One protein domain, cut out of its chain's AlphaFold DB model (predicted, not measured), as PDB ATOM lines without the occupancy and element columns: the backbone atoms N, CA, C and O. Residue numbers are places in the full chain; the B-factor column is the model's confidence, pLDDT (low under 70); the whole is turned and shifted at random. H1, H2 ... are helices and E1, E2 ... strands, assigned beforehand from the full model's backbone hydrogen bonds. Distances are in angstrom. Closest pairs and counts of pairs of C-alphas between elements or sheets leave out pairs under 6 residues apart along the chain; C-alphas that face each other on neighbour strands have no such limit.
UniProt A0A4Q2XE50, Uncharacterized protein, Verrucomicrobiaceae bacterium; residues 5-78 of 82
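This is residues 5 to 78 of the 82 residues of an uncharacterized protein of Verrucomicrobiaceae bacterium (UniProt A0A4Q2XE50). One strongly twisted sheet of four strands forms a wall, with the long helix H1 slanting over one of its faces and the other face bare. The short helix H2 folds back from the far end of H1 beyond the E1 edge of the sheet and is not on the sheet, and the link between E1 and E2 makes a long loop reaching beyond those strands to Gly 45. The printed part has 74 residues, with H1, H2, E1, E2, E3 and E4 in that order along the chain. The sheet's order is E1, E2, E3, E4, antiparallel throughout, and the class is mixed, helices and strands. The whole is compact, with a radius of gyration of the C-alphas of 12.3 A and spans of 34 by 30 by 19 A.

Start with H1, residues 5 to 22, and H2, residues 25 to 32: they form a helical hairpin, running opposite ways at a shallow tilt of 29 degrees. They touch through residues 16 to 20 of H1 alone, and the closest C-alphas, of Phe 20 and Arg 28, are 5.6 A apart. In both helices every O i to N i+4 pair is within hydrogen-bond range. Next come E1, residues 36 to 40, E2, residues 52 to 57, E3, residues 60 to 66, and E4, residues 72 to 77, a meander in which each strand is the antiparallel neighbour of the one before. Between E1 and E2 look at N 38 and O 54, 2.8 A; between E2 and E3 at N 55 and O 62, 2.8 A; between E3 and E4 at N 63 and O 75, 2.8 A. H1 is on this sheet at a height of 8.6 A, the helix layer of two layers. It lies over E2, E3 and, only just, E4, on which 3 of its C-alphas fall. It runs slantwise to the strands, only just, at 57 degrees to E2 on the local plane. The closest C-alphas of H1 and E4, those of Lys 10 and Val 74, are 6.4 A apart. H1 and E1 are near each other, and H2 is not on the sheet.

Find C-alpha 5 at (212.074, 159.269, 140.014); from there H1 runs 25.7 A to C-alpha 22 at (233.564, 160.053, 154.127). H2 measures 10.5 A, E1 13.0 A, E2 16.1 A and E3 19.9 A. E4 spans 15.4 A and ends at C-alpha 77, (210.675, 165.579, 156.063).

The C-alphas farthest apart, of Ser 5 and Gly 45, are 38.0 A apart. The printed part has no cut, and its one long link joins E1 to E2. The mean pLDDT of the printed part is 80.2; look for values under 70 at residues 41 to 50, 67 to 71 and 78.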
ATOM      1  N   SER A   5     211.531 158.038 139.432       76.38
ATOM      2  CA  SER A   5     212.074 159.269 140.014       76.38
ATOM      3  C   SER A   5     212.235 159.230 141.540       76.38
ATOM      4  O   SER A   5     213.158 159.846 142.075       76.38
ATOM      5  N   TYR A   6     211.385 158.487 142.260       75.06
ATOM      6  CA  TYR A   6     211.476 158.343 143.714       75.06
ATOM      7  C   TYR A   6     212.751 157.598 144.134       75.06
ATOM      8  O   TYR A   6     213.465 158.043 145.033       75.06
ATOM      9  N   TYR A   7     213.052 156.474 143.480       78.94
ATOM     10  CA  TYR A   7     214.223 155.660 143.812       78.94
ATOM     11  C   TYR A   7     215.524 156.344 143.387       78.94
ATOM     12  O   TYR A   7     216.499 156.310 144.136       78.94
ATOM     13  N   GLU A   8     215.518 157.032 142.243       82.56
ATOM     14  CA  GLU A   8     216.651 157.848 141.793       82.56
ATOM     15  C   GLU A   8     216.948 158.993 142.765       82.56
ATOM     16  O   GLU A   8     218.104 159.233 143.116       82.56
ATOM     17  N   THR A   9     215.906 159.679 143.244       83.69
ATOM     18  CA  THR A   9     216.051 160.748 144.239       83.69
ATOM     19  C   THR A   9     216.615 160.191 145.538       83.69
ATOM     20  O   THR A   9     217.610 160.710 146.040       83.69
ATOM     21  N   LYS A  10     216.059 159.078 146.036       83.00
ATOM     22  CA  LYS A  10     216.579 158.395 147.227       83.00
ATOM     23  C   LYS A  10     218.065 158.056 147.074       83.00
ATOM     24  O   LYS A  10     218.846 158.391 147.959       83.00
ATOM     25  N   ALA A  11     218.462 157.442 145.960       84.81
ATOM     26  CA  ALA A  11     219.852 157.062 145.710       84.81
ATOM     27  C   ALA A  11     220.795 158.277 145.692       84.81
ATOM     28  O   ALA A  11     221.875 158.226 146.276       84.81
ATOM     29  N   ARG A  12     220.369 159.395 145.088       87.75
ATOM     30  CA  ARG A  12     221.141 160.650 145.090       87.75
ATOM     31  C   ARG A  12     221.329 161.214 146.494       87.75
ATOM     32  O   ARG A  12     222.426 161.653 146.821       87.75
ATOM     33  N   ILE A  13     220.282 161.196 147.319       89.75
ATOM     34  CA  ILE A  13     220.358 161.684 148.700       89.75
ATOM     35  C   ILE A  13     221.288 160.805 149.547       89.75
ATOM     36  O   ILE A  13     222.123 161.345 150.269       89.75
ATOM     37  N   VAL A  14     221.213 159.475 149.405       88.00
ATOM     38  CA  VAL A  14     222.158 158.556 150.066       88.00
ATOM     39  C   VAL A  14     223.592 158.858 149.634       88.00
ATOM     40  O   VAL A  14     224.452 159.048 150.485       88.00
ATOM     41  N   ALA A  15     223.847 158.993 148.329       88.06
ATOM     42  CA  ALA A  15     225.186 159.286 147.822       88.06
ATOM     43  C   ALA A  15     225.746 160.618 148.356       88.06
ATOM     44  O   ALA A  15     226.929 160.699 148.687       88.06
ATOM     45  N   LEU A  16     224.907 161.654 148.480       90.19
ATOM     46  CA  LEU A  16     225.300 162.935 149.078       90.19
ATOM     47  C   LEU A  16     225.664 162.792 150.561       90.19
ATOM     48  O   LEU A  16     226.659 163.371 150.994       90.19
ATOM     49  N   ALA A  17     224.886 162.024 151.327       89.25
ATOM     50  CA  ALA A  17     225.169 161.760 152.736       89.25
ATOM     51  C   ALA A  17     226.493 161.002 152.914       89.25
ATOM     52  O   ALA A  17     227.347 161.432 153.688       89.25
ATOM     53  N   THR A  18     226.700 159.926 152.147       87.69
ATOM     54  CA  THR A  18     227.942 159.141 152.163       87.69
ATOM     55  C   THR A  18     229.147 160.012 151.821       87.69
ATOM     56  O   THR A  18     230.102 160.066 152.595       87.69
ATOM     57  N   ALA A  19     229.072 160.779 150.728       89.81
ATOM     58  CA  ALA A  19     230.157 161.661 150.303       89.81
ATOM     59  C   ALA A  19     230.489 162.740 151.347       89.81
ATOM     60  O   ALA A  19     231.651 163.104 151.507       89.81
ATOM     61  N   PHE A  20     229.492 163.248 152.078       90.25
ATOM     62  CA  PHE A  20     229.724 164.217 153.148       90.25
ATOM     63  C   PHE A  20     230.420 163.588 154.366       90.25
ATOM     64  O   PHE A  20     231.333 164.192 154.937       90.25
ATOM     65  N   HIS A  21     230.000 162.386 154.769       85.81
ATOM     66  CA  HIS A  21     230.576 161.688 155.920       85.81
ATOM     67  C   HIS A  21     232.011 161.216 155.660       85.81
ATOM     68  O   HIS A  21     232.877 161.415 156.512       85.81
ATOM     69  N   GLU A  22     232.263 160.630 154.492       86.31
ATOM     70  CA  GLU A  22     233.564 160.053 154.127       86.31
ATOM     71  C   GLU A  22     234.538 161.083 153.546       86.31
ATOM     72  O   GLU A  22     235.750 160.883 153.600       86.31
ATOM     73  N   GLY A  23     234.020 162.188 153.001       86.06
ATOM     74  CA  GLY A  23     234.826 163.240 152.397       86.06
ATOM     75  C   GLY A  23     235.677 164.004 153.409       86.06
ATOM     76  O   GLY A  23     235.289 164.199 154.564       86.06
ATOM     77  N   ASP A  24     236.828 164.483 152.945       91.50
ATOM     78  CA  ASP A  24     237.678 165.416 153.677       91.50
ATOM     79  C   ASP A  24     237.070 166.833 153.731       91.50
ATOM     80  O   ASP A  24     235.963 167.100 153.251       91.50
ATOM     81  N   GLU A  25     237.777 167.772 154.358       90.19
ATOM     82  CA  GLU A  25     237.297 169.146 154.512       90.19
ATOM     83  C   GLU A  25     237.065 169.853 153.164       90.19
ATOM     84  O   GLU A  25     236.054 170.540 152.996       90.19
ATOM     85  N   ALA A  26     237.936 169.625 152.177       93.81
ATOM     86  CA  ALA A  26     237.808 170.209 150.843       93.81
ATOM     87  C   ALA A  26     236.581 169.658 150.095       93.81
ATOM     88  O   ALA A  26     235.807 170.421 149.502       93.81
ATOM     89  N   ALA A  27     236.350 168.345 150.169       89.56
ATOM     90  CA  ALA A  27     235.170 167.697 149.609       89.56
ATOM     91  C   ALA A  27     233.885 168.206 150.276       89.56
ATOM     92  O   ALA A  27     232.929 168.567 149.583       89.56
ATOM     93  N   ARG A  28     233.867 168.321 151.611       92.31
ATOM     94  CA  ARG A  28     232.721 168.874 152.355       92.31
ATOM     95  C   ARG A  28     232.443 170.327 151.978       92.31
ATOM     96  O   ARG A  28     231.278 170.682 151.799       92.31
ATOM     97  N   ALA A  29     233.474 171.157 151.810       92.62
ATOM     98  CA  ALA A  29     233.317 172.540 151.357       92.62
ATOM     99  C   ALA A  29     232.692 172.610 149.952       92.62
ATOM    100  O   ALA A  29     231.748 173.369 149.727       92.62
ATOM    101  N   SER A  30     233.143 171.754 149.029       93.19
ATOM    102  CA  SER A  30     232.555 171.636 147.689       93.19
ATOM    103  C   SER A  30     231.090 171.185 147.736       93.19
ATOM    104  O   SER A  30     230.239 171.760 147.054       93.19
ATOM    105  N   LEU A  31     230.751 170.212 148.584       92.06
ATOM    106  CA  LEU A  31     229.370 169.746 148.756       92.06
ATOM    107  C   LEU A  31     228.453 170.840 149.315       92.06
ATOM    108  O   LEU A  31     227.338 170.996 148.817       92.06
ATOM    109  N   ARG A  32     228.933 171.650 150.269       91.75
ATOM    110  CA  ARG A  32     228.177 172.780 150.844       91.75
ATOM    111  C   ARG A  32     227.788 173.855 149.823       91.75
ATOM    112  O   ARG A  32     226.849 174.598 150.070       91.75
ATOM    113  N   SER A  33     228.444 173.914 148.661       91.19
ATOM    114  CA  SER A  33     228.011 174.788 147.556       91.19
ATOM    115  C   SER A  33     226.741 174.295 146.842       91.19
ATOM    116  O   SER A  33     226.120 175.051 146.096       91.19
ATOM    117  N   LYS A  34     226.351 173.028 147.044       90.25
ATOM    118  CA  LYS A  34     225.254 172.356 146.323       90.25
ATOM    119  C   LYS A  34     224.026 172.086 147.192       90.25
ATOM    120  O   LYS A  34     222.920 171.998 146.661       90.25
ATOM    121  N   ALA A  35     224.223 171.893 148.492       92.31
ATOM    122  CA  ALA A  35     223.181 171.586 149.465       92.31
ATOM    123  C   ALA A  35     223.639 172.003 150.865       92.31
ATOM    124  O   ALA A  35     224.841 172.120 151.118       92.31
ATOM    125  N   ASP A  36     222.696 172.159 151.788       92.56
ATOM    126  CA  ASP A  36     223.029 172.349 153.196       92.56
ATOM    127  C   ASP A  36     223.027 171.013 153.926       92.56
ATOM    128  O   ASP A  36     222.147 170.175 153.724       92.56
ATOM    129  N   PHE A  37     224.013 170.838 154.799       91.50
ATOM    130  CA  PHE A  37     224.255 169.609 155.542       91.50
ATOM    131  C   PHE A  37     224.286 169.917 157.037       91.50
ATOM    132  O   PHE A  37     225.099 170.734 157.490       91.50
ATOM    133  N   PHE A  38     223.433 169.226 157.787       90.12
ATOM    134  CA  PHE A  38     223.302 169.326 159.237       90.12
ATOM    135  C   PHE A  38     223.557 167.937 159.845       90.12
ATOM    136  O   PHE A  38     222.620 167.149 160.005       90.12
ATOM    137  N   PRO A  39     224.828 167.578 160.106       86.38
ATOM    138  CA  PRO A  39     225.148 166.321 160.770       86.38
ATOM    139  C   PRO A  39     224.561 166.321 162.186       86.38
ATOM    140  O   PRO A  39     224.714 167.292 162.926       86.38
ATOM    141  N   ILE A  40     223.887 165.234 162.562       83.00
ATOM    142  CA  ILE A  40     223.328 165.051 163.901       83.00
ATOM    143  C   ILE A  40     224.323 164.209 164.698       83.00
ATOM    144  O   ILE A  40     224.357 162.984 164.578       83.00
ATOM    145  N   SER A  41     225.131 164.863 165.528       67.25
ATOM    146  CA  SER A  41     225.924 164.180 166.550       67.25
ATOM    147  C   SER A  41     224.974 163.647 167.623       67.25
ATOM    148  O   SER A  41     224.322 164.434 168.308       67.25
ATOM    149  N   ARG A  42     224.858 162.322 167.771       61.91
ATOM    150  CA  ARG A  42     224.174 161.736 168.932       61.91
ATOM    151  C   ARG A  42     225.194 161.500 170.043       61.91
ATOM    152  O   ARG A  42     226.299 161.037 169.787       61.91
ATOM    153  N   THR A  43     224.806 161.893 171.251       48.50
ATOM    154  CA  THR A  43     225.582 161.827 172.492       48.50
ATOM    155  C   THR A  43     226.156 160.439 172.763       48.50
ATOM    156  O   THR A  43     225.537 159.423 172.445       48.50
ATOM    157  N   GLU A  44     227.341 160.444 173.375       47.56
ATOM    158  CA  GLU A  44     228.131 159.288 173.799       47.56
ATOM    159  C   GLU A  44     227.280 158.218 174.505       47.56
ATOM    160  O   GLU A  44     226.462 158.530 175.372       47.56
ATOM    161  N   GLY A  45     227.481 156.947 174.139       52.16
ATOM    162  CA  GLY A  45     226.867 155.799 174.821       52.16
ATOM    163  C   GLY A  45     226.162 154.773 173.928       52.16
ATOM    164  O   GLY A  45     225.659 153.780 174.443       52.16
ATOM    165  N   VAL A  46     226.127 154.965 172.605       52.06
ATOM    166  CA  VAL A  46     225.575 153.972 171.666       52.06
ATOM    167  C   VAL A  46     226.704 153.440 170.784       52.06
ATOM    168  O   VAL A  46     227.188 154.140 169.905       52.06
ATOM    169  N   GLU A  47     227.104 152.183 171.005       51.53
ATOM    170  CA  GLU A  47     228.214 151.477 170.324       51.53
ATOM    171  C   GLU A  47     228.055 151.320 168.798       51.53
ATOM    172  O   GLU A  47     228.935 150.796 168.118       51.53
ATOM    173  N   ARG A  48     226.936 151.778 168.231       52.47
ATOM    174  CA  ARG A  48     226.759 151.918 166.788       52.47
ATOM    175  C   ARG A  48     226.535 153.387 166.476       52.47
ATOM    176  O   ARG A  48     225.444 153.906 166.705       52.47
ATOM    177  N   GLU A  49     227.576 154.027 165.951       55.03
ATOM    178  CA  GLU A  49     227.526 155.336 165.301       55.03
ATOM    179  C   GLU A  49     226.486 155.310 164.177       55.03
ATOM    180  O   GLU A  49     226.789 155.020 163.022       55.03
ATOM    181  N   VAL A  50     225.227 155.579 164.498       57.12
ATOM    182  CA  VAL A  50     224.212 155.789 163.471       57.12
ATOM    183  C   VAL A  50     224.476 157.170 162.887       57.12
ATOM    184  O   VAL A  50     224.156 158.186 163.515       57.12
ATOM    185  N   ARG A  51     225.095 157.213 161.701       72.56
ATOM    186  CA  ARG A  51     225.398 158.454 160.982       72.56
ATOM    187  C   ARG A  51     224.079 159.070 160.536       72.56
ATOM    188  O   ARG A  51     223.472 158.671 159.549       72.56
ATOM    189  N   SER A  52     223.593 160.000 161.346       84.38
ATOM    190  CA  SER A  52     222.378 160.753 161.070       84.38
ATOM    191  C   SER A  52     222.754 162.101 160.474       84.38
ATOM    192  O   SER A  52     223.576 162.830 161.035       84.38
ATOM    193  N   ILE A  53     222.137 162.463 159.355       88.31
ATOM    194  CA  ILE A  53     222.352 163.760 158.718       88.31
ATOM    195  C   ILE A  53     221.061 164.280 158.112       88.31
ATOM    196  O   ILE A  53     220.313 163.549 157.464       88.31
ATOM    197  N   VAL A  54     220.806 165.568 158.318       90.62
ATOM    198  CA  VAL A  54     219.757 166.280 157.595       90.62
ATOM    199  C   VAL A  54     220.388 167.003 156.415       90.62
ATOM    200  O   VAL A  54     221.400 167.688 156.562       90.62
ATOM    201  N   ILE A  55     219.783 166.849 155.241       91.31
ATOM    202  CA  ILE A  55     220.207 167.486 153.997       91.31
ATOM    203  C   ILE A  55     219.068 168.370 153.501       91.31
ATOM    204  O   ILE A  55     217.956 167.884 153.291       91.31
ATOM    205  N   ARG A  56     219.352 169.656 153.274       90.44
ATOM    206  CA  ARG A  56     218.454 170.560 152.547       90.44
ATOM    207  C   ARG A  56     218.954 170.708 151.117       90.44
ATOM    208  O   ARG A  56     220.031 171.257 150.888       90.44
ATOM    209  N   LEU A  57     218.169 170.241 150.152       88.75
ATOM    210  CA  LEU A  57     218.504 170.285 148.730       88.75
ATOM    211  C   LEU A  57     217.346 170.917 147.956       88.75
ATOM    212  O   LEU A  57     216.245 170.382 147.945       88.75
ATOM    213  N   ARG A  58     217.606 172.050 147.289       86.25
ATOM    214  CA  ARG A  58     216.617 172.771 146.456       86.25
ATOM    215  C   ARG A  58     215.295 173.083 147.181       86.25
ATOM    216  O   ARG A  58     214.237 173.078 146.567       86.25
ATOM    217  N   GLY A  59     215.369 173.367 148.480       83.12
ATOM    218  CA  GLY A  59     214.203 173.674 149.310       83.12
ATOM    219  C   GLY A  59     213.526 172.455 149.937       83.12
ATOM    220  O   GLY A  59     212.716 172.645 150.827       83.12
ATOM    221  N   GLU A  60     213.886 171.226 149.568       86.00
ATOM    222  CA  GLU A  60     213.390 170.012 150.225       86.00
ATOM    223  C   GLU A  60     214.326 169.579 151.359       86.00
ATOM    224  O   GLU A  60     215.545 169.761 151.267       86.00
ATOM    225  N   ILE A  61     213.766 168.997 152.425       89.06
ATOM    226  CA  ILE A  61     214.521 168.513 153.584       89.06
ATOM    227  C   ILE A  61     214.444 166.987 153.652       89.06
ATOM    228  O   ILE A  61     213.366 166.391 153.633       89.06
ATOM    229  N   PHE A  62     215.605 166.356 153.787       89.06
ATOM    230  CA  PHE A  62     215.748 164.912 153.909       89.06
ATOM    231  C   PHE A  62     216.496 164.568 155.189       89.06
ATOM    232  O   PHE A  62     217.566 165.113 155.442       89.06
ATOM    233  N   LEU A  63     215.960 163.636 155.970       88.94
ATOM    234  CA  LEU A  63     216.691 162.945 157.023       88.94
ATOM    235  C   LEU A  63     217.270 161.656 156.441       88.94
ATOM    236  O   LEU A  63     216.538 160.830 155.892       88.94
ATOM    237  N   VAL A  64     218.578 161.488 156.581       88.56
ATOM    238  CA  VAL A  64     219.293 160.257 156.260       88.56
ATOM    239  C   VAL A  64     219.766 159.639 157.567       88.56
ATOM    240  O   VAL A  64     220.405 160.318 158.369       88.56
ATOM    241  N   GLU A  65     219.408 158.380 157.801       85.81
ATOM    242  CA  GLU A  65     219.719 157.662 159.040       85.81
ATOM    243  C   GLU A  65     220.046 156.199 158.735       85.81
ATOM    244  O   GLU A  65     219.310 155.527 158.005       85.81
ATOM    245  N   ASP A  66     221.130 155.688 159.319       75.69
ATOM    246  CA  ASP A  66     221.414 154.256 159.290       75.69
ATOM    247  C   ASP A  66     220.409 153.502 160.168       75.69
ATOM    248  O   ASP A  66     220.228 153.763 161.359       75.69
ATOM    249  N   THR A  67     219.725 152.537 159.573       68.62
ATOM    250  CA  THR A  67     218.751 151.713 160.283       68.62
ATOM    251  C   THR A  67     219.446 150.587 161.045       68.62
ATOM    252  O   THR A  67     220.550 150.151 160.714       68.62
ATOM    253  N   LYS A  68     218.759 150.020 162.046       61.38
ATOM    254  CA  LYS A  68     219.268 148.877 162.829       61.38
ATOM    255  C   LYS A  68     219.614 147.641 161.976       61.38
ATOM    256  O   LYS A  68     220.379 146.799 162.439       61.38
ATOM    257  N   GLY A  69     219.069 147.544 160.760       61.84
ATOM    258  CA  GLY A  69     219.334 146.473 159.794       61.84
ATOM    259  C   GLY A  69     220.566 146.687 158.909       61.84
ATOM    260  O   GLY A  69     220.848 145.828 158.082       61.84
ATOM    261  N   GLY A  70     221.293 147.801 159.061       63.97
ATOM    262  CA  GLY A  70     222.450 148.138 158.221       63.97
ATOM    263  C   GLY A  70     222.089 148.808 156.891       63.97
ATOM    264  O   GLY A  70     222.975 149.078 156.088       63.97
ATOM    265  N   GLU A  71     220.807 149.098 156.650       68.44
ATOM    266  CA  GLU A  71     220.361 149.868 155.487       68.44
ATOM    267  C   GLU A  71     220.304 151.365 155.802       68.44
ATOM    268  O   GLU A  71     219.868 151.749 156.888       68.44
ATOM    269  N   THR A  72     220.622 152.217 154.827       75.12
ATOM    270  CA  THR A  72     220.432 153.669 154.947       75.12
ATOM    271  C   THR A  72     218.990 154.062 154.595       75.12
ATOM    272  O   THR A  72     218.522 153.937 153.452       75.12
ATOM    273  N   GLY A  73     218.264 154.554 155.597       78.50
ATOM    274  CA  GLY A  73     216.939 155.142 155.451       78.50
ATOM    275  C   GLY A  73     217.033 156.576 154.932       78.50
ATOM    276  O   GLY A  73     217.867 157.350 155.387       78.50
ATOM    277  N   VAL A  74     216.162 156.937 153.986       79.19
ATOM    278  CA  VAL A  74     215.959 158.332 153.565       79.19
ATOM    279  C   VAL A  74     214.503 158.675 153.800       79.19
ATOM    280  O   VAL A  74     213.610 158.070 153.198       79.19
ATOM    281  N   PHE A  75     214.281 159.659 154.656       80.19
ATOM    282  CA  PHE A  75     212.971 160.148 155.034       80.19
ATOM    283  C   PHE A  75     212.856 161.587 154.540       80.19
ATOM    284  O   PHE A  75     213.597 162.463 154.978       80.19
ATOM    285  N   SER A  76     211.948 161.833 153.596       75.06
ATOM    286  CA  SER A  76     211.588 163.206 153.243       75.06
ATOM    287  C   SER A  76     210.814 163.787 154.421       75.06
ATOM    288  O   SER A  76     209.771 163.253 154.805       75.06
ATOM    289  N   LEU A  77     211.367 164.826 155.035       71.00
ATOM    290  CA  LEU A  77     210.675 165.579 156.063       71.00
ATOM    291  C   LEU A  77     209.769 166.553 155.317       71.00
ATOM    292  O   LEU A  77     210.252 167.491 154.683       71.00
ATOM    293  N   LEU A  78     208.461 166.288 155.339       59.25
ATOM    294  CA  LEU A  78     207.470 167.234 154.838       59.25
ATOM    295  C   LEU A  78     207.713 168.562 155.560       59.25
ATOM    296  O   LEU A  78     207.581 168.640 156.782       59.25
TER     297      LEU A  78